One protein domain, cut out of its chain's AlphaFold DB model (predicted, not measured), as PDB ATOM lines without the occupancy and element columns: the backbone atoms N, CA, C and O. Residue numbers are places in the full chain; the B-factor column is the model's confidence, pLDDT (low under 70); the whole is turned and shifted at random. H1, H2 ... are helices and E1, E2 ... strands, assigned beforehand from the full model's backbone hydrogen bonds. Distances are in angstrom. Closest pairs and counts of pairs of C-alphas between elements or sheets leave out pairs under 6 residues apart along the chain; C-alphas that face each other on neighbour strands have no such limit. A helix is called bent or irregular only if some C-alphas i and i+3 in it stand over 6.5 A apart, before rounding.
ATOM      1  N   ALA A  34     287.538 265.618  84.403       84.94
ATOM      2  CA  ALA A  34     287.282 265.727  82.985       84.94
ATOM      3  C   ALA A  34     286.274 266.849  82.737       84.94
ATOM      4  O   ALA A  34     285.331 267.051  83.503       84.94
ATOM      5  N   GLU A  35     286.525 267.626  81.687       88.62
ATOM      6  CA  GLU A  35     285.736 268.803  81.336       88.62
ATOM      7  C   GLU A  35     285.167 268.645  79.925       88.62
ATOM      8  O   GLU A  35     285.861 268.234  78.993       88.62
ATOM      9  N   HIS A  36     283.898 269.000  79.762       88.81
ATOM     10  CA  HIS A  36     283.220 269.084  78.481       88.81
ATOM     11  C   HIS A  36     282.734 270.513  78.245       88.81
ATOM     12  O   HIS A  36     282.004 271.078  79.059       88.81
ATOM     13  N   ILE A  37     283.132 271.099  77.113       88.88
ATOM     14  CA  ILE A  37     282.820 272.488  76.770       88.88
ATOM     15  C   ILE A  37     281.718 272.523  75.711       88.88
ATOM     16  O   ILE A  37     281.865 272.036  74.590       88.88
ATOM     17  N   ILE A  38     280.611 273.166  76.061       87.31
ATOM     18  CA  ILE A  38     279.439 273.387  75.226       87.31
ATOM     19  C   ILE A  38     279.480 274.833  74.728       87.31
ATOM     20  O   ILE A  38     279.215 275.782  75.463       87.31
ATOM     21  N   HIS A  39     279.785 275.015  73.446       88.00
ATOM     22  CA  HIS A  39     279.817 276.347  72.839       88.00
ATOM     23  C   HIS A  39     278.438 276.856  72.429       88.00
ATOM     24  O   HIS A  39     277.639 276.088  71.887       88.00
ATOM     25  N   GLY A  40     278.196 278.158  72.599       84.38
ATOM     26  CA  GLY A  40     277.041 278.867  72.056       84.38
ATOM     27  C   GLY A  40     276.895 278.724  70.538       84.38
ATOM     28  O   GLY A  40     277.872 278.512  69.807       84.38
ATOM     29  N   SER A  41     275.648 278.789  70.069       84.06
ATOM     30  CA  SER A  41     275.292 278.537  68.670       84.06
ATOM     31  C   SER A  41     275.576 279.758  67.787       84.06
ATOM     32  O   SER A  41     275.105 280.847  68.098       84.06
ATOM     33  N   PRO A  42     276.270 279.607  66.642       85.88
ATOM     34  CA  PRO A  42     276.433 280.691  65.675       85.88
ATOM     35  C   PRO A  42     275.218 280.856  64.744       85.88
ATOM     36  O   PRO A  42     275.259 281.684  63.838       85.88
ATOM     37  N   LEU A  43     274.151 280.060  64.889       87.12
ATOM     38  CA  LEU A  43     273.076 279.998  63.888       87.12
ATOM     39  C   LEU A  43     272.359 281.338  63.692       87.12
ATOM     40  O   LEU A  43     272.192 281.770  62.552       87.12
ATOM     41  N   TRP A  44     271.989 282.021  64.777       86.38
ATOM     42  CA  TRP A  44     271.336 283.333  64.696       86.38
ATOM     43  C   TRP A  44     272.247 284.407  64.113       86.38
ATOM     44  O   TRP A  44     271.785 285.256  63.351       86.38
ATOM     45  N   LEU A  45     273.547 284.321  64.404       89.12
ATOM     46  CA  LEU A  45     274.549 285.201  63.817       89.12
ATOM     47  C   LEU A  45     274.593 285.015  62.297       89.12
ATOM     48  O   LEU A  45     274.475 285.985  61.553       89.12
ATOM     49  N   MET A  46     274.696 283.768  61.831       91.06
ATOM     50  CA  MET A  46     274.749 283.456  60.400       91.06
ATOM     51  C   MET A  46     273.445 283.821  59.681       91.06
ATOM     52  O   MET A  46     273.489 284.387  58.589       91.06
ATOM     53  N   ALA A  47     272.291 283.557  60.300       89.56
ATOM     54  CA  ALA A  47     270.990 283.954  59.767       89.56
ATOM     55  C   ALA A  47     270.872 285.482  59.642       89.56
ATOM     56  O   ALA A  47     270.439 285.987  58.606       89.56
ATOM     57  N   GLY A  48     271.316 286.218  60.662       89.19
ATOM     58  CA  GLY A  48     271.351 287.676  60.653       89.19
ATOM     59  C   GLY A  48     272.273 288.245  59.574       89.19
ATOM     60  O   GLY A  48     271.865 289.135  58.834       89.19
ATOM     61  N   ILE A  49     273.489 287.706  59.438       90.12
ATOM     62  CA  ILE A  49     274.437 288.107  58.384       90.12
ATOM     63  C   ILE A  49     273.838 287.850  56.998       90.12
ATOM     64  O   ILE A  49     273.932 288.708  56.122       90.12
ATOM     65  N   GLY A  50     273.191 286.698  56.797       90.88
ATOM     66  CA  GLY A  50     272.508 286.378  55.543       90.88
ATOM     67  C   GLY A  50     271.384 287.366  55.221       90.88
ATOM     68  O   GLY A  50     271.302 287.857  54.095       90.88
ATOM     69  N   LEU A  51     270.567 287.718  56.219       89.25
ATOM     70  CA  LEU A  51     269.501 288.708  56.071       89.25
ATOM     71  C   LEU A  51     270.066 290.090  55.718       89.25
ATOM     72  O   LEU A  51     269.630 290.699  54.741       89.25
ATOM     73  N   PHE A  52     271.082 290.554  56.445       87.12
ATOM     74  CA  PHE A  52     271.747 291.829  56.174       87.12
ATOM     75  C   PHE A  52     272.389 291.865  54.777       87.12
ATOM     76  O   PHE A  52     272.218 292.830  54.035       87.12
ATOM     77  N   GLY A  53     273.067 290.786  54.375       88.19
ATOM     78  CA  GLY A  53     273.648 290.649  53.039       88.19
ATOM     79  C   GLY A  53     272.592 290.702  51.934       88.19
ATOM     80  O   GLY A  53     272.779 291.392  50.934       88.19
ATOM     81  N   SER A  54     271.443 290.047  52.138       86.50
ATOM     82  CA  SER A  54     270.321 290.093  51.188       86.50
ATOM     83  C   SER A  54     269.771 291.511  51.009       86.50
ATOM     84  O   SER A  54     269.426 291.904  49.896       86.50
ATOM     85  N   MET A  55     269.783 292.300  52.084       83.44
ATOM     86  CA  MET A  55     269.333 293.687  52.105       83.44
ATOM     87  C   MET A  55     270.246 294.621  51.297       83.44
ATOM     88  O   MET A  55     269.778 295.607  50.738       83.44
ATOM     89  N   MET A  56     271.542 294.309  51.217       80.81
ATOM     90  CA  MET A  56     272.519 295.086  50.443       80.81
ATOM     91  C   MET A  56     272.512 294.736  48.951       80.81
ATOM     92  O   MET A  56     272.845 295.575  48.119       80.81
ATOM     93  N   VAL A  57     272.159 293.493  48.610       83.50
ATOM     94  CA  VAL A  57     272.154 292.994  47.224       83.50
ATOM     95  C   VAL A  57     270.836 293.304  46.518       83.50
ATOM     96  O   VAL A  57     270.826 293.639  45.334       83.50
ATOM     97  N   TRP A  58     269.721 293.192  47.235       75.44
ATOM     98  CA  TRP A  58     268.387 293.441  46.713       75.44
ATOM     99  C   TRP A  58     267.860 294.757  47.288       75.44
ATOM    100  O   TRP A  58     267.896 294.958  48.498       75.44
ATOM    101  N   SER A  59     267.321 295.631  46.428       65.31
ATOM    102  CA  SER A  59     266.669 296.894  46.820       65.31
ATOM    103  C   SER A  59     265.127 296.843  46.776       65.31
ATOM    104  O   SER A  59     264.525 297.641  46.062       65.31
ATOM    105  N   PRO A  60     264.435 295.914  47.462       65.81
ATOM    106  CA  PRO A  60     263.024 296.081  47.740       65.81
ATOM    107  C   PRO A  60     262.838 297.136  48.836       65.81
ATOM    108  O   PRO A  60     263.747 297.415  49.621       65.81
ATOM    109  N   ASP A  61     261.636 297.700  48.907       78.38
ATOM    110  CA  ASP A  61     261.208 298.553  50.013       78.38
ATOM    111  C   ASP A  61     261.116 297.715  51.297       78.38
ATOM    112  O   ASP A  61     260.069 297.173  51.661       78.38
ATOM    113  N   TRP A  62     262.251 297.545  51.972       75.69
ATOM    114  CA  TRP A  62     262.318 296.852  53.247       75.69
ATOM    115  C   TRP A  62     261.606 297.694  54.305       75.69
ATOM    116  O   TRP A  62     261.992 298.826  54.598       75.69
ATOM    117  N   GLY A  63     260.566 297.131  54.916       84.00
ATOM    118  CA  GLY A  63     259.916 297.766  56.058       84.00
ATOM    119  C   GLY A  63     260.903 298.004  57.208       84.00
ATOM    120  O   GLY A  63     261.839 297.227  57.419       84.00
ATOM    121  N   VAL A  64     260.660 299.051  58.000       86.06
ATOM    122  CA  VAL A  64     261.496 299.426  59.159       86.06
ATOM    123  C   VAL A  64     261.738 298.236  60.098       86.06
ATOM    124  O   VAL A  64     262.858 298.032  60.558       86.06
ATOM    125  N   TRP A  65     260.730 297.387  60.314       84.62
ATOM    126  CA  TRP A  65     260.845 296.183  61.145       84.62
ATOM    127  C   TRP A  65     261.843 295.151  60.614       84.62
ATOM    128  O   TRP A  65     262.581 294.567  61.401       84.62
ATOM    129  N   LEU A  66     261.904 294.946  59.296       85.50
ATOM    130  CA  LEU A  66     262.872 294.029  58.689       85.50
ATOM    131  C   LEU A  66     264.292 294.583  58.783       85.50
ATOM    132  O   LEU A  66     265.221 293.830  59.051       85.50
ATOM    133  N   THR A  67     264.449 295.900  58.640       85.50
ATOM    134  CA  THR A  67     265.744 296.570  58.828       85.50
ATOM    135  C   THR A  67     266.230 296.431  60.272       85.50
ATOM    136  O   THR A  67     267.379 296.066  60.515       85.50
ATOM    137  N   LEU A  68     265.343 296.653  61.250       88.38
ATOM    138  CA  LEU A  68     265.653 296.446  62.665       88.38
ATOM    139  C   LEU A  68     265.995 294.982  62.961       88.38
ATOM    140  O   LEU A  68     266.952 294.724  63.685       88.38
ATOM    141  N   ALA A  69     265.277 294.022  62.372       86.56
ATOM    142  CA  ALA A  69     265.582 292.600  62.514       86.56
ATOM    143  C   ALA A  69     266.944 292.232  61.897       86.56
ATOM    144  O   ALA A  69     267.707 291.492  62.514       86.56
ATOM    145  N   ALA A  70     267.288 292.787  60.731       86.69
ATOM    146  CA  ALA A  70     268.571 292.563  60.061       86.69
ATOM    147  C   ALA A  70     269.775 293.053  60.878       86.69
ATOM    148  O   ALA A  70     270.866 292.515  60.725       86.69
ATOM    149  N   ILE A  71     269.579 294.033  61.763       87.12
ATOM    150  CA  ILE A  71     270.606 294.521  62.697       87.12
ATOM    151  C   ILE A  71     270.538 293.763  64.030       87.12
ATOM    152  O   ILE A  71     271.565 293.377  64.588       87.12
ATOM    153  N   GLY A  72     269.331 293.517  64.540       88.44
ATOM    154  CA  GLY A  72     269.101 292.872  65.829       88.44
ATOM    155  C   GLY A  72     269.515 291.401  65.858       88.44
ATOM    156  O   GLY A  72     270.153 290.980  66.819       88.44
ATOM    157  N   LEU A  73     269.216 290.626  64.806       88.88
ATOM    158  CA  LEU A  73     269.570 289.202  64.745       88.88
ATOM    159  C   LEU A  73     271.083 288.955  64.846       88.88
ATOM    160  O   LEU A  73     271.470 288.115  65.656       88.88
ATOM    161  N   PRO A  74     271.952 289.648  64.081       88.12
ATOM    162  CA  PRO A  74     273.394 289.509  64.241       88.12
ATOM    163  C   PRO A  74     273.861 289.831  65.657       88.12
ATOM    164  O   PRO A  74     274.623 289.057  66.223       88.12
ATOM    165  N   LEU A  75     273.389 290.934  66.250       87.94
ATOM    166  CA  LEU A  75     273.784 291.339  67.604       87.94
ATOM    167  C   LEU A  75     273.378 290.293  68.645       87.94
ATOM    168  O   LEU A  75     274.193 289.882  69.471       87.94
ATOM    169  N   TYR A  76     272.140 289.812  68.558       85.00
ATOM    170  CA  TYR A  76     271.638 288.728  69.393       85.00
ATOM    171  C   TYR A  76     272.431 287.428  69.177       85.00
ATOM    172  O   TYR A  76     272.822 286.758  70.129       85.00
ATOM    173  N   GLY A  77     272.750 287.106  67.923       85.81
ATOM    174  CA  GLY A  77     273.566 285.953  67.566       85.81
ATOM    175  C   GLY A  77     274.998 286.031  68.090       85.81
ATOM    176  O   GLY A  77     275.529 285.011  68.519       85.81
ATOM    177  N   VAL A  78     275.622 287.215  68.109       86.25
ATOM    178  CA  VAL A  78     276.925 287.426  68.766       86.25
ATOM    179  C   VAL A  78     276.798 287.164  70.262       86.25
ATOM    180  O   VAL A  78     277.623 286.444  70.818       86.25
ATOM    181  N   PHE A  79     275.763 287.703  70.908       84.56
ATOM    182  CA  PHE A  79     275.539 287.480  72.333       84.56
ATOM    183  C   PHE A  79     275.402 285.988  72.669       84.56
ATOM    184  O   PHE A  79     276.071 285.515  73.584       84.56
ATOM    185  N   GLU A  80     274.622 285.217  71.903       83.06
ATOM    186  CA  GLU A  80     274.545 283.762  72.087       83.06
ATOM    187  C   GLU A  80     275.869 283.049  71.775       83.06
ATOM    188  O   GLU A  80     276.277 282.152  72.511       83.06
ATOM    189  N   TYR A  81     276.560 283.442  70.702       85.12
ATOM    190  CA  TYR A  81     277.827 282.839  70.281       85.12
ATOM    191  C   TYR A  81     278.943 283.007  71.318       85.12
ATOM    192  O   TYR A  81     279.802 282.127  71.453       85.12
ATOM    193  N   MET A  82     278.933 284.136  72.030       86.69
ATOM    194  CA  MET A  82     279.908 284.476  73.062       86.69
ATOM    195  C   MET A  82     279.684 283.716  74.368       86.69
ATOM    196  O   MET A  82     280.565 283.749  75.217       86.69
ATOM    197  N   LYS A  83     278.563 283.010  74.543       86.19
ATOM    198  CA  LYS A  83     278.329 282.188  75.734       86.19
ATOM    199  C   LYS A  83     278.928 280.795  75.583       86.19
ATOM    200  O   LYS A  83     278.904 280.187  74.508       86.19
ATOM    201  N   THR A  84     279.427 280.262  76.685       88.19
ATOM    202  CA  THR A  84     279.912 278.887  76.796       88.19
ATOM    203  C   THR A  84     279.481 278.282  78.113       88.19
ATOM    204  O   THR A  84     279.387 278.980  79.116       88.19
ATOM    205  N   VAL A  85     279.242 276.976  78.105       89.06
ATOM    206  CA  VAL A  85     278.993 276.201  79.315       89.06
ATOM    207  C   VAL A  85     280.066 275.135  79.437       89.06
ATOM    208  O   VAL A  85     280.391 274.467  78.460       89.06
ATOM    209  N   VAL A  86     280.623 274.980  80.628       88.75
ATOM    210  CA  VAL A  86     281.625 273.974  80.958       88.75
ATOM    211  C   VAL A  86     281.004 273.022  81.966       88.75
ATOM    212  O   VAL A  86     280.657 273.418  83.074       88.75
ATOM    213  N   VAL A  87     280.857 271.763  81.573       89.56
ATOM    214  CA  VAL A  87     280.458 270.675  82.465       89.56
ATOM    215  C   VAL A  87     281.734 269.977  82.902       89.56
ATOM    216  O   VAL A  87     282.420 269.378  82.079       89.56
ATOM    217  N   SER A  88     282.081 270.071  84.178       89.88
ATOM    218  CA  SER A  88     283.217 269.354  84.747       89.88
ATOM    219  C   SER A  88     282.733 268.259  85.679       89.88
ATOM    220  O   SER A  88     281.814 268.490  86.464       89.88
ATOM    221  N   TRP A  89     283.366 267.091  85.615       89.56
ATOM    222  CA  TRP A  89     283.100 266.012  86.553       89.56
ATOM    223  C   TRP A  89     284.388 265.478  87.175       89.56
ATOM    224  O   TRP A  89     285.399 265.276  86.498       89.56
ATOM    225  N   ASP A  90     284.327 265.252  88.479       88.00
ATOM    226  CA  ASP A  90     285.330 264.543  89.255       88.00
ATOM    227  C   ASP A  90     284.915 263.070  89.348       88.00
ATOM    228  O   ASP A  90     283.862 262.741  89.901       88.00
ATOM    229  N   GLN A  91     285.727 262.174  88.784       82.38
ATOM    230  CA  GLN A  91     285.453 260.736  88.801       82.38
ATOM    231  C   GLN A  91     285.542 260.112  90.195       82.38
ATOM    232  O   GLN A  91     284.799 259.173  90.484       82.38
ATOM    233  N   GLU A  92     286.431 260.612  91.050       83.31
ATOM    234  CA  GLU A  92     286.671 260.044  92.375       83.31
ATOM    235  C   GLU A  92     285.551 260.439  93.331       83.31
ATOM    236  O   GLU A  92     285.004 259.597  94.044       83.31
ATOM    237  N   GLN A  93     285.161 261.714  93.298       83.19
ATOM    238  CA  GLN A  93     284.109 262.247  94.164       83.19
ATOM    239  C   GLN A  93     282.706 262.114  93.564       83.19
ATOM    240  O   GLN A  93     281.725 262.431  94.236       83.19
ATOM    241  N   ARG A  94     282.599 261.671  92.300       85.69
ATOM    242  CA  ARG A  94     281.367 261.721  91.487       85.69
ATOM    243  C   ARG A  94     280.725 263.108  91.500       85.69
ATOM    244  O   ARG A  94     279.504 263.236  91.438       85.69
ATOM    245  N   HIS A  95     281.540 264.145  91.630       90.06
ATOM    246  CA  HIS A  95     281.058 265.508  91.750       90.06
ATOM    247  C   HIS A  95     280.925 266.120  90.362       90.06
ATOM    248  O   HIS A  95     281.851 266.046  89.561       90.06
ATOM    249  N   VAL A  96     279.766 266.693  90.069       90.19
ATOM    250  CA  VAL A  96     279.453 267.334  88.795       90.19
ATOM    251  C   VAL A  96     279.247 268.812  89.054       90.19
ATOM    252  O   VAL A  96     278.426 269.188  89.886       90.19
ATOM    253  N   GLU A  97     279.949 269.644  88.296       91.62
ATOM    254  CA  GLU A  97     279.809 271.095  88.317       91.62
ATOM    255  C   GLU A  97     279.525 271.593  86.902       91.62
ATOM    256  O   GLU A  97     280.217 271.244  85.944       91.62
ATOM    257  N   VAL A  98     278.514 272.439  86.768       89.50
ATOM    258  CA  VAL A  98     278.148 273.106  85.523       89.50
ATOM    259  C   VAL A  98     278.415 274.588  85.700       89.50
ATOM    260  O   VAL A  98     277.801 275.243  86.541       89.50
ATOM    261  N   HIS A  99     279.320 275.113  84.889       90.12
ATOM    262  CA  HIS A  99     279.690 276.518  84.864       90.12
ATOM    263  C   HIS A  99     279.255 277.157  83.557       90.12
ATOM    264  O   HIS A  99     279.341 276.538  82.504       90.12
ATOM    265  N   GLU A 100     278.882 278.421  83.604       88.56
ATOM    266  CA  GLU A 100     278.752 279.259  82.422       88.56
ATOM    267  C   GLU A 100     279.874 280.287  82.388       88.56
ATOM    268  O   GLU A 100     280.300 280.773  83.428       88.56
ATOM    269  N   GLY A 101     280.336 280.656  81.201       86.88
ATOM    270  CA  GLY A 101     281.310 281.719  81.041       86.88
ATOM    271  C   GLY A 101     281.300 282.329  79.644       86.88
ATOM    272  O   GLY A 101     280.693 281.773  78.716       86.88
ATOM    273  N   PRO A 102     281.990 283.463  79.457       85.88
ATOM    274  CA  PRO A 102     282.251 284.018  78.141       85.88
ATOM    275  C   PRO A 102     283.244 283.121  77.397       85.88
ATOM    276  O   PRO A 102     284.242 282.678  77.951       85.88
ATOM    277  N   ARG A 103     283.034 282.922  76.098       84.31
ATOM    278  CA  ARG A 103     283.824 282.020  75.248       84.31
ATOM    279  C   ARG A 103     285.327 282.287  75.252       84.31
ATOM    280  O   ARG A 103     286.106 281.366  75.027       84.31
ATOM    281  N   TYR A 104     285.713 283.545  75.434       81.62
ATOM    282  CA  TYR A 104     287.098 284.012  75.373       81.62
ATOM    283  C   TYR A 104     287.590 284.550  76.723       81.62
ATOM    284  O   TYR A 104     288.538 285.329  76.757       81.62
ATOM    285  N   SER A 105     286.926 284.174  77.818       85.62
ATOM    286  CA  SER A 105     287.303 284.547  79.179       85.62
ATOM    287  C   SER A 105     287.402 283.299  80.049       85.62
ATOM    288  O   SER A 105     286.723 282.302  79.811       85.62
ATOM    289  N   GLU A 106     288.249 283.363  81.070       84.12
ATOM    290  CA  GLU A 106     288.329 282.335  82.112       84.12
ATOM    291  C   GLU A 106     287.276 282.538  83.209       84.12
ATOM    292  O   GLU A 106     287.134 281.689  84.087       84.12
ATOM    293  N   GLU A 107     286.526 283.644  83.168       86.31
ATOM    294  CA  GLU A 107     285.422 283.897  84.090       86.31
ATOM    295  C   GLU A 107     284.360 282.799  83.972       86.31
ATOM    296  O   GLU A 107     283.829 282.526  82.893       86.31
ATOM    297  N   ARG A 108     284.059 282.163  85.108       85.56
ATOM    298  CA  ARG A 108     283.100 281.067  85.228       85.56
ATOM    299  C   ARG A 108     282.124 281.373  86.359       85.56
ATOM    300  O   ARG A 108     282.536 281.639  87.485       85.56
ATOM    301  N   TRP A 109     280.836 281.276  86.073       87.81
ATOM    302  CA  TRP A 109     279.749 281.369  87.037       87.81
ATOM    303  C   TRP A 109     279.140 279.989  87.239       87.81
ATOM    304  O   TRP A 109     278.718 279.338  86.282       87.81
ATOM    305  N   LEU A 110     279.116 279.525  88.486       88.38
ATOM    306  CA  LEU A 110     278.515 278.244  88.838       88.38
ATOM    307  C   LEU A 110     277.001 278.299  88.603       88.38
ATOM    308  O   LEU A 110     276.312 279.120  89.200       88.38
ATOM    309  N   MET A 111     276.491 277.406  87.757       87.44
ATOM    310  CA  MET A 111     275.054 277.243  87.521       87.44
ATOM    311  C   MET A 111     274.448 276.154  88.401       87.44
ATOM    312  O   MET A 111     273.305 276.251  88.835       87.44
ATOM    313  N   LEU A 112     275.191 275.063  88.588       89.44
ATOM    314  CA  LEU A 112     274.724 273.861  89.266       89.44
ATOM    315  C   LEU A 112     275.936 273.064  89.742       89.44
ATOM    316  O   LEU A 112     276.862 272.854  88.964       89.44
ATOM    317  N   ALA A 113     275.907 272.561  90.971       90.75
ATOM    318  CA  ALA A 113     276.862 271.567  91.443       90.75
ATOM    319  C   ALA A 113     276.146 270.498  92.263       90.75
ATOM    320  O   ALA A 113     275.257 270.822  93.052       90.75
ATOM    321  N   TYR A 114     276.510 269.232  92.074       90.69
ATOM    322  CA  TYR A 114     275.959 268.129  92.854       90.69
ATOM    323  C   TYR A 114     276.856 266.894  92.832       90.69
ATOM    324  O   TYR A 114     277.656 266.691  91.925       90.69
ATOM    325  N   THR A 115     276.686 266.031  93.829       90.75
ATOM    326  CA  THR A 115     277.326 264.713  93.856       90.75
ATOM    327  C   THR A 115     276.397 263.678  93.234       90.75
ATOM    328  O   THR A 115     275.319 263.403  93.769       90.75
ATOM    329  N   SER A 116     276.824 263.113  92.109       87.00
ATOM    330  CA  SER A 116     276.091 262.124  91.325       87.00
ATOM    331  C   SER A 116     276.004 260.781  92.053       87.00
ATOM    332  O   SER A 116     277.017 260.199  92.458       87.00
ATOM    333  N   GLU A 117     274.783 260.269  92.201       88.31
ATOM    334  CA  GLU A 117     274.514 258.901  92.640       88.31
ATOM    335  C   GLU A 117     273.845 258.065  91.539       88.31
ATOM    336  O   GLU A 117     273.137 258.589  90.675       88.31
ATOM    337  N   PRO A 118     274.029 256.730  91.566       84.06
ATOM    338  CA  PRO A 118     273.375 255.845  90.613       84.06
ATOM    339  C   PRO A 118     271.848 255.972  90.675       84.06
ATOM    340  O   PRO A 118     271.226 255.715  91.707       84.06
ATOM    341  N   GLY A 119     271.235 256.286  89.534       83.19
ATOM    342  CA  GLY A 119     269.787 256.452  89.416       83.19
ATOM    343  C   GLY A 119     269.281 257.869  89.684       83.19
ATOM    344  O   GLY A 119     268.062 258.050  89.751       83.19
ATOM    345  N   ASP A 120     270.177 258.850  89.815       87.94
ATOM    346  CA  ASP A 120     269.818 260.263  89.718       87.94
ATOM    347  C   ASP A 120     269.123 260.555  88.382       87.94
ATOM    348  O   ASP A 120     269.477 260.023  87.330       87.94
ATOM    349  N   GLN A 121     268.109 261.413  88.430       88.56
ATOM    350  CA  GLN A 121     267.334 261.836  87.275       88.56
ATOM    351  C   GLN A 121     267.562 263.320  87.028       88.56
ATOM    352  O   GLN A 121     267.193 264.170  87.845       88.56
ATOM    353  N   VAL A 122     268.131 263.630  85.865       89.31
ATOM    354  CA  VAL A 122     268.256 264.997  85.366       89.31
ATOM    355  C   VAL A 122     267.038 265.305  84.505       89.31
ATOM    356  O   VAL A 122     266.767 264.646  83.500       89.31
ATOM    357  N   THR A 123     266.279 266.318  84.901       89.12
ATOM    358  CA  THR A 123     265.059 266.750  84.215       89.12
ATOM    359  C   THR A 123     265.152 268.220  83.836       89.12
ATOM    360  O   THR A 123     265.906 268.983  84.438       89.12
ATOM    361  N   ILE A 124     264.406 268.610  82.803       88.69
ATOM    362  CA  ILE A 124     264.218 270.016  82.445       88.69
ATOM    363  C   ILE A 124     262.827 270.404  82.912       88.69
ATOM    364  O   ILE A 124     261.837 269.826  82.460       88.69
ATOM    365  N   GLU A 125     262.766 271.375  83.806       88.31
ATOM    366  CA  GLU A 125     261.517 271.997  84.222       88.31
ATOM    367  C   GLU A 125     261.348 273.337  83.500       88.31
ATOM    368  O   GLU A 125     262.295 273.876  82.911       88.31
ATOM    369  N   SER A 126     260.109 273.835  83.458       84.25
ATOM    370  CA  SER A 126     259.819 275.091  82.780       84.25
ATOM    371  C   SER A 126     258.673 275.874  83.388       84.25
ATOM    372  O   SER A 126     257.647 275.284  83.727       84.25
ATOM    373  N   GLU A 127     258.793 277.197  83.390       80.88
ATOM    374  CA  GLU A 127     257.735 278.137  83.766       80.88
ATOM    375  C   GLU A 127     257.544 279.197  82.667       80.88
ATOM    376  O   GLU A 127     258.459 279.453  81.883       80.88
ATOM    377  N   PRO A 128     256.352 279.805  82.544       74.19
ATOM    378  CA  PRO A 128     256.143 280.940  81.646       74.19
ATOM    379  C   PRO A 128     257.039 282.125  82.037       74.19
ATOM    380  O   PRO A 128     257.067 282.507  83.205       74.19
ATOM    381  N   THR A 129     257.717 282.743  81.062       68.31
ATOM    382  CA  THR A 129     258.636 283.883  81.295       68.31
ATOM    383  C   THR A 129     257.903 285.113  81.841       68.31
ATOM    384  O   THR A 129     258.469 285.945  82.545       68.31
ATOM    385  N   SER A 130     256.612 285.236  81.526       60.59
ATOM    386  CA  SER A 130     255.721 286.217  82.131       60.59
ATOM    387  C   SER A 130     254.513 285.489  82.707       60.59
ATOM    388  O   SER A 130     253.924 284.637  82.045       60.59
ATOM    389  N   GLY A 131     254.086 285.839  83.922       56.59
ATOM    390  CA  GLY A 131     252.825 285.355  84.506       56.59
ATOM    391  C   GLY A 131     251.571 285.862  83.775       56.59
ATOM    392  O   GLY A 131     250.496 285.914  84.365       56.59
ATOM    393  N   ASN A 132     251.709 286.298  82.522       52.72
ATOM    394  CA  ASN A 132     250.681 286.934  81.726       52.72
ATOM    395  C   ASN A 132     250.166 285.943  80.673       52.72
ATOM    396  O   ASN A 132     250.927 285.405  79.874       52.72
ATOM    397  N   SER A 133     248.854 285.711  80.650       54.47
ATOM    398  CA  SER A 133     248.195 284.746  79.752       54.47
ATOM    399  C   SER A 133     248.198 285.154  78.270       54.47
ATOM    400  O   SER A 133     247.747 284.388  77.423       54.47
ATOM    401  N   LEU A 134     248.705 286.351  77.959       51.88
ATOM    402  CA  LEU A 134     248.826 286.925  76.617       51.88
ATOM    403  C   LEU A 134     250.242 286.792  76.037       51.88
ATOM    404  O   LEU A 134     250.629 287.579  75.176       51.88
ATOM    405  N   ASP A 135     251.035 285.824  76.498       50.91
ATOM    406  CA  ASP A 135     252.333 285.524  75.896       50.91
ATOM    407  C   ASP A 135     252.147 284.879  74.507       50.91
ATOM    408  O   ASP A 135     252.118 283.659  74.344       50.91
ATOM    409  N   VAL A 136     251.965 285.731  73.495       50.22
ATOM    410  CA  VAL A 136     251.720 285.362  72.088       50.22
ATOM    411  C   VAL A 136     252.879 284.549  71.491       50.22
ATOM    412  O   VAL A 136     252.678 283.830  70.513       50.22
ATOM    413  N   PHE A 137     254.074 284.609  72.087       55.94
ATOM    414  CA  PHE A 137     255.256 283.875  71.627       55.94
ATOM    415  C   PHE A 137     255.582 282.635  72.471       55.94
ATOM    416  O   PHE A 137     256.491 281.889  72.110       55.94
ATOM    417  N   GLY A 138     254.830 282.375  73.549       56.34
ATOM    418  CA  GLY A 138     254.992 281.181  74.383       56.34
ATOM    419  C   GLY A 138     256.398 281.031  74.969       56.34
ATOM    420  O   GLY A 138     256.919 279.914  75.023       56.34
ATOM    421  N   ALA A 139     257.030 282.137  75.367       65.56
ATOM    422  CA  ALA A 139     258.377 282.119  75.912       65.56
ATOM    423  C   ALA A 139     258.372 281.391  77.265       65.56
ATOM    424  O   ALA A 139     257.771 281.841  78.248       65.56
ATOM    425  N   ARG A 140     259.057 280.249  77.333       72.69
ATOM    426  CA  ARG A 140     259.227 279.471  78.562       72.69
ATOM    427  C   ARG A 140     260.659 279.551  79.054       72.69
ATOM    428  O   ARG A 140     261.602 279.347  78.293       72.69
ATOM    429  N   ASP A 141     260.786 279.774  80.350       77.88
ATOM    430  CA  ASP A 141     262.045 279.649  81.052       77.88
ATOM    431  C   ASP A 141     262.293 278.180  81.326       77.88
ATOM    432  O   ASP A 141     261.412 277.487  81.826       77.88
ATOM    433  N   HIS A 142     263.477 277.707  80.956       82.06
ATOM    434  CA  HIS A 142     263.899 276.325  81.128       82.06
ATOM    435  C   HIS A 142     265.086 276.266  82.083       82.06
ATOM    436  O   HIS A 142     266.056 277.014  81.930       82.06
ATOM    437  N   TRP A 143     265.037 275.347  83.041       87.94
ATOM    438  CA  TRP A 143     266.149 275.074  83.949       87.94
ATOM    439  C   TRP A 143     266.284 273.581  84.209       87.94
ATOM    440  O   TRP A 143     265.373 272.790  83.958       87.94
ATOM    441  N   LEU A 144     267.457 273.198  84.697       88.88
ATOM    442  CA  LEU A 144     267.766 271.829  85.067       88.88
ATOM    443  C   LEU A 144     267.369 271.583  86.510       88.88
ATOM    444  O   LEU A 144     267.635 272.418  87.373       88.88
ATOM    445  N   VAL A 145     266.790 270.416  86.763       90.69
ATOM    446  CA  VAL A 145     266.526 269.908  88.104       90.69
ATOM    447  C   VAL A 145     267.060 268.492  88.204       90.69
ATOM    448  O   VAL A 145     266.701 267.621  87.407       90.69
ATOM    449  N   VAL A 146     267.901 268.270  89.207       90.19
ATOM    450  CA  VAL A 146     268.451 266.958  89.538       90.19
ATOM    451  C   VAL A 146     267.723 266.426  90.760       90.19
ATOM    452  O   VAL A 146     267.674 267.084  91.804       90.19
ATOM    453  N   LYS A 147     267.143 265.235  90.623       92.38
ATOM    454  CA  LYS A 147     266.484 264.508  91.711       92.38
ATOM    455  C   LYS A 147     267.154 263.154  91.903       92.38
ATOM    456  O   LYS A 147     267.524 262.507  90.928       92.38
ATOM    457  N   ARG A 148     267.264 262.707  93.150       91.62
ATOM    458  CA  ARG A 148     267.614 261.324  93.490       91.62
ATOM    459  C   ARG A 148     266.547 260.361  92.973       91.62
ATOM    460  O   ARG A 148     265.408 260.748  92.699       91.62
ATOM    461  N   LYS A 149     266.883 259.071  92.939       89.25
ATOM    462  CA  LYS A 149     265.954 257.983  92.585       89.25
ATOM    463  C   LYS A 149     264.673 257.959  93.434       89.25
ATOM    464  O   LYS A 149     263.628 257.536  92.945       89.25
ATOM    465  N   ASP A 150     264.750 258.381  94.694       89.75
ATOM    466  CA  ASP A 150     263.612 258.467  95.619       89.75
ATOM    467  C   ASP A 150     262.766 259.746  95.438       89.75
ATOM    468  O   ASP A 150     261.750 259.915  96.109       89.75
ATOM    469  N   GLY A 151     263.156 260.629  94.512       87.06
ATOM    470  CA  GLY A 151     262.506 261.909  94.246       87.06
ATOM    471  C   GLY A 151     263.065 263.081  95.054       87.06
ATOM    472  O   GLY A 151     262.596 264.206  94.863       87.06
ATOM    473  N   THR A 152     264.063 262.863  95.917       89.69
ATOM    474  CA  THR A 152     264.688 263.930  96.709       89.69
ATOM    475  C   THR A 152     265.372 264.945  95.799       89.69
ATOM    476  O   THR A 152     266.140 264.584  94.910       89.69
ATOM    477  N   PHE A 153     265.102 266.231  96.018       89.75
ATOM    478  CA  PHE A 153     265.742 267.321  95.287       89.75
ATOM    479  C   PHE A 153     267.226 267.430  95.654       89.75
ATOM    480  O   PHE A 153     267.561 267.497  96.835       89.75
ATOM    481  N   VAL A 154     268.097 267.480  94.644       90.75
ATOM    482  CA  VAL A 154     269.553 267.570  94.830       90.75
ATOM    483  C   VAL A 154     270.055 268.960  94.470       90.75
ATOM    484  O   VAL A 154     270.721 269.605  95.274       90.75
ATOM    485  N   ALA A 155     269.741 269.424  93.260       88.94
ATOM    486  CA  ALA A 155     270.222 270.703  92.761       88.94
ATOM    487  C   ALA A 155     269.318 271.234  91.638       88.94
ATOM    488  O   ALA A 155     268.646 270.466  90.940       88.94
ATOM    489  N   SER A 156     269.315 272.556  91.448       88.25
ATOM    490  CA  SER A 156     268.598 273.226  90.360       88.25
ATOM    491  C   SER A 156     269.390 274.397  89.812       88.25
ATOM    492  O   SER A 156     270.068 275.086  90.565       88.25
ATOM    493  N   SER A 157     269.247 274.645  88.511       86.75
ATOM    494  CA  SER A 157     269.797 275.834  87.861       86.75
ATOM    495  C   SER A 157     268.782 276.983  87.757       86.75
ATOM    496  O   SER A 157     269.045 277.930  87.017       86.75
ATOM    497  N   LYS A 158     267.613 276.891  88.415       82.38
ATOM    498  CA  LYS A 158     266.471 277.819  88.249       82.38
ATOM    499  C   LYS A 158     266.838 279.286  88.472       82.38
ATOM    500  O   LYS A 158     266.403 280.137  87.706       82.38
ATOM    501  N   ASP A 159     267.657 279.561  89.480       75.25
ATOM    502  CA  ASP A 159     268.019 280.930  89.865       75.25
ATOM    503  C   ASP A 159     269.149 281.519  88.999       75.25
ATOM    504  O   ASP A 159     269.605 282.637  89.233       75.25
ATOM    505  N   THR A 160     269.595 280.782  87.975       72.06
ATOM    506  CA  THR A 160     270.654 281.213  87.058       72.06
ATOM    507  C   THR A 160     270.047 281.730  85.761       72.06
ATOM    508  O   THR A 160     269.422 280.984  85.006       72.06
ATOM    509  N   GLU A 161     270.278 283.008  85.469       61.25
ATOM    510  CA  GLU A 161     269.622 283.780  84.402       61.25
ATOM    511  C   GLU A 161     269.735 283.146  82.996       61.25
ATOM    512  O   GLU A 161     268.868 283.320  82.138       61.25
ATOM    513  N   ASN A 162     270.766 282.335  82.770       58.06
ATOM    514  CA  ASN A 162     271.149 281.826  81.455       58.06
ATOM    515  C   ASN A 162     270.880 280.331  81.214       58.06
ATOM    516  O   ASN A 162     271.213 279.818  80.140       58.06
ATOM    517  N   SER A 163     270.244 279.611  82.148       59.22
ATOM    518  CA  SER A 163     269.936 278.180  81.953       59.22
ATOM    519  C   SER A 163     269.041 277.904  80.741       59.22
ATOM    520  O   SER A 163     269.065 276.804  80.190       59.22
ATOM    521  N   ARG A 164     268.308 278.922  80.276       66.69
ATOM    522  CA  ARG A 164     267.283 278.841  79.226       66.69
ATOM    523  C   ARG A 164     267.804 278.260  77.909       66.69
ATOM    524  O   ARG A 164     267.136 277.430  77.298       66.69
ATOM    525  N   TYR A 165     269.002 278.661  77.486       68.19
ATOM    526  CA  TYR A 165     269.534 278.340  76.153       68.19
ATOM    527  C   TYR A 165     270.332 277.036  76.105       68.19
ATOM    528  O   TYR A 165     270.445 276.406  75.051       68.19
ATOM    529  N   PHE A 166     270.880 276.617  77.245       78.50
ATOM    530  CA  PHE A 166     271.770 275.463  77.324       78.50
ATOM    531  C   PHE A 166     271.148 274.253  78.015       78.50
ATOM    532  O   PHE A 166     271.682 273.161  77.835       78.50
ATOM    533  N   ALA A 167     270.018 274.395  78.723       83.00
ATOM    534  CA  ALA A 167     269.404 273.322  79.514       83.00
ATOM    535  C   ALA A 167     269.334 271.983  78.766       83.00
ATOM    536  O   ALA A 167     269.775 270.967  79.290       83.00
ATOM    537  N   LYS A 168     268.876 271.975  77.507       85.44
ATOM    538  CA  LYS A 168     268.821 270.741  76.707       85.44
ATOM    539  C   LYS A 168     270.197 270.115  76.472       85.44
ATOM    540  O   LYS A 168     270.376 268.933  76.713       85.44
ATOM    541  N   ARG A 169     271.176 270.909  76.037       85.88
ATOM    542  CA  ARG A 169     272.525 270.415  75.716       85.88
ATOM    543  C   ARG A 169     273.297 269.996  76.962       85.88
ATOM    544  O   ARG A 169     274.069 269.048  76.902       85.88
ATOM    545  N   ILE A 170     273.076 270.685  78.080       86.62
ATOM    546  CA  ILE A 170     273.629 270.290  79.375       86.62
ATOM    547  C   ILE A 170     272.992 268.972  79.815       86.62
ATOM    548  O   ILE A 170     273.724 268.065  80.179       86.62
ATOM    549  N   LYS A 171     271.661 268.830  79.725       88.44
ATOM    550  CA  LYS A 171     270.977 267.568  80.038       88.44
ATOM    551  C   LYS A 171     271.532 266.418  79.202       88.44
ATOM    552  O   LYS A 171     271.922 265.416  79.778       88.44
ATOM    553  N   ASP A 172     271.621 266.584  77.883       87.50
ATOM    554  CA  ASP A 172     272.159 265.552  76.989       87.50
ATOM    555  C   ASP A 172     273.600 265.166  77.386       87.50
ATOM    556  O   ASP A 172     273.969 263.999  77.325       87.50
ATOM    557  N   CYS A 173     274.412 266.130  77.842       85.94
ATOM    558  CA  CYS A 173     275.754 265.866  78.363       85.94
ATOM    559  C   CYS A 173     275.737 265.117  79.706       85.94
ATOM    560  O   CYS A 173     276.555 264.228  79.913       85.94
ATOM    561  N   LEU A 174     274.833 265.473  80.622       85.94
ATOM    562  CA  LEU A 174     274.711 264.839  81.937       85.94
ATOM    563  C   LEU A 174     274.130 263.423  81.848       85.94
ATOM    564  O   LEU A 174     274.574 262.542  82.575       85.94
ATOM    565  N   ASP A 175     273.197 263.182  80.925       85.88
ATOM    566  CA  ASP A 175     272.628 261.855  80.663       85.88
ATOM    567  C   ASP A 175     273.685 260.865  80.139       85.88
ATOM    568  O   ASP A 175     273.529 259.661  80.304       85.88
ATOM    569  N   LEU A 176     274.762 261.350  79.505       81.12
ATOM    570  CA  LEU A 176     275.891 260.515  79.073       81.12
ATOM    571  C   LEU A 176     276.839 260.140  80.225       81.12
ATOM    572  O   LEU A 176     277.687 259.268  80.042       81.12
ATOM    573  N   LEU A 177     276.735 260.813  81.376       73.62
ATOM    574  CA  LEU A 177     277.596 260.600  82.546       73.62
ATOM    575  C   LEU A 177     276.976 259.666  83.605       73.62
ATOM    576  O   LEU A 177     277.715 259.191  84.469       73.62
TER     577      LEU A 177
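This is residues 34 to 177 of the 178 residues of an uncharacterized protein of Euryarchaeota archaeon (UniProt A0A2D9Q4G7). A four-stranded sheet, E1 to E4, and a smaller one, E5 to E7, meet along their edges E4 and E7 and form a trough round one helix, H3. From one end of the larger sheet a helical hairpin, H1 and H2, runs away and makes much of the length; its tip, residues 56 to 65, stands free, as do residues 131 to 137. The printed part has 144 residues, in the order E1 H1 H2 E2 E3 E4 E5 E6 E7 H3; the class is mixed, helices and strands. Both sheets are antiparallel, in the orders E1 E2 E3 E4 and E5 E6 E7. The whole is loose, with a radius of gyration of the C-alphas of 18.9 A, and elongated, 61 by 39 by 23 A.

In the larger sheet, E1 is residues 34 to 39, from C-alpha 34 at (287.282, 265.727, 82.985); E2 is 83 to 90, 23.3 A long; E3 is 95 to 102, 23.0 A; E4 is 109 to 115, 18.2 A. E5 is residues 121 to 128, 22.8 A; E6 is 140 to 147, 21.2 A; E7 is 153 to 156. H1 is residues 43 to 57, 21.2 A; H2 is 64 to 81, 25.8 A. H3, residues 163 to 175, ends with C-alpha 175 at (272.628, 261.855, 80.663); it is irregular, C-alphas 165 and 168 being 7.7 A apart.

E2 E3 E4 and E5 E6 E7 are meanders, each strand the antiparallel neighbour of the one before. Within hydrogen-bond range are N 36 and O 87 across E1 and E2, 2.8 A apart, N 86 and O 99 across E2 and E3, 2.8 A, and N 98 and O 112 across E3 and E4, 2.8 A. In the other sheet N 123 and O 145 are 2.9 A apart across E5 and E6, N 146 and O 155 2.9 A across E6 and E7. The closest C-alphas of E4 and E7, Leu 112 and Ser 156, are 6.3 A apart. H3 makes two layers with each sheet, a helix on one face: its height is 9.0 A over the larger, where it lies over E2, and 8.7 A over the smaller, where it lies over E5 and E6. H1 and H2 touch, Leu 45 and Gly 77 having the closest C-alphas at 3.9 A; they run opposite ways at a shallow tilt of 35.0 degrees, only just short of steep. H2 only grazes the larger sheet, with residues 79 to 81. In H1 every O i to N i+4 pair is within hydrogen-bond range, in H2 13 of 14, in H3 7 of 9.

The C-alphas farthest apart, of Asp 61 and Glu 92, are 62.7 A apart. The printed part has no cut, and the one long link is E5 to E6, 11 residues. The mean pLDDT of the printed part is 82.8; it is under 70 at residues 59 to 60, 129 to 139 and 161 to 165.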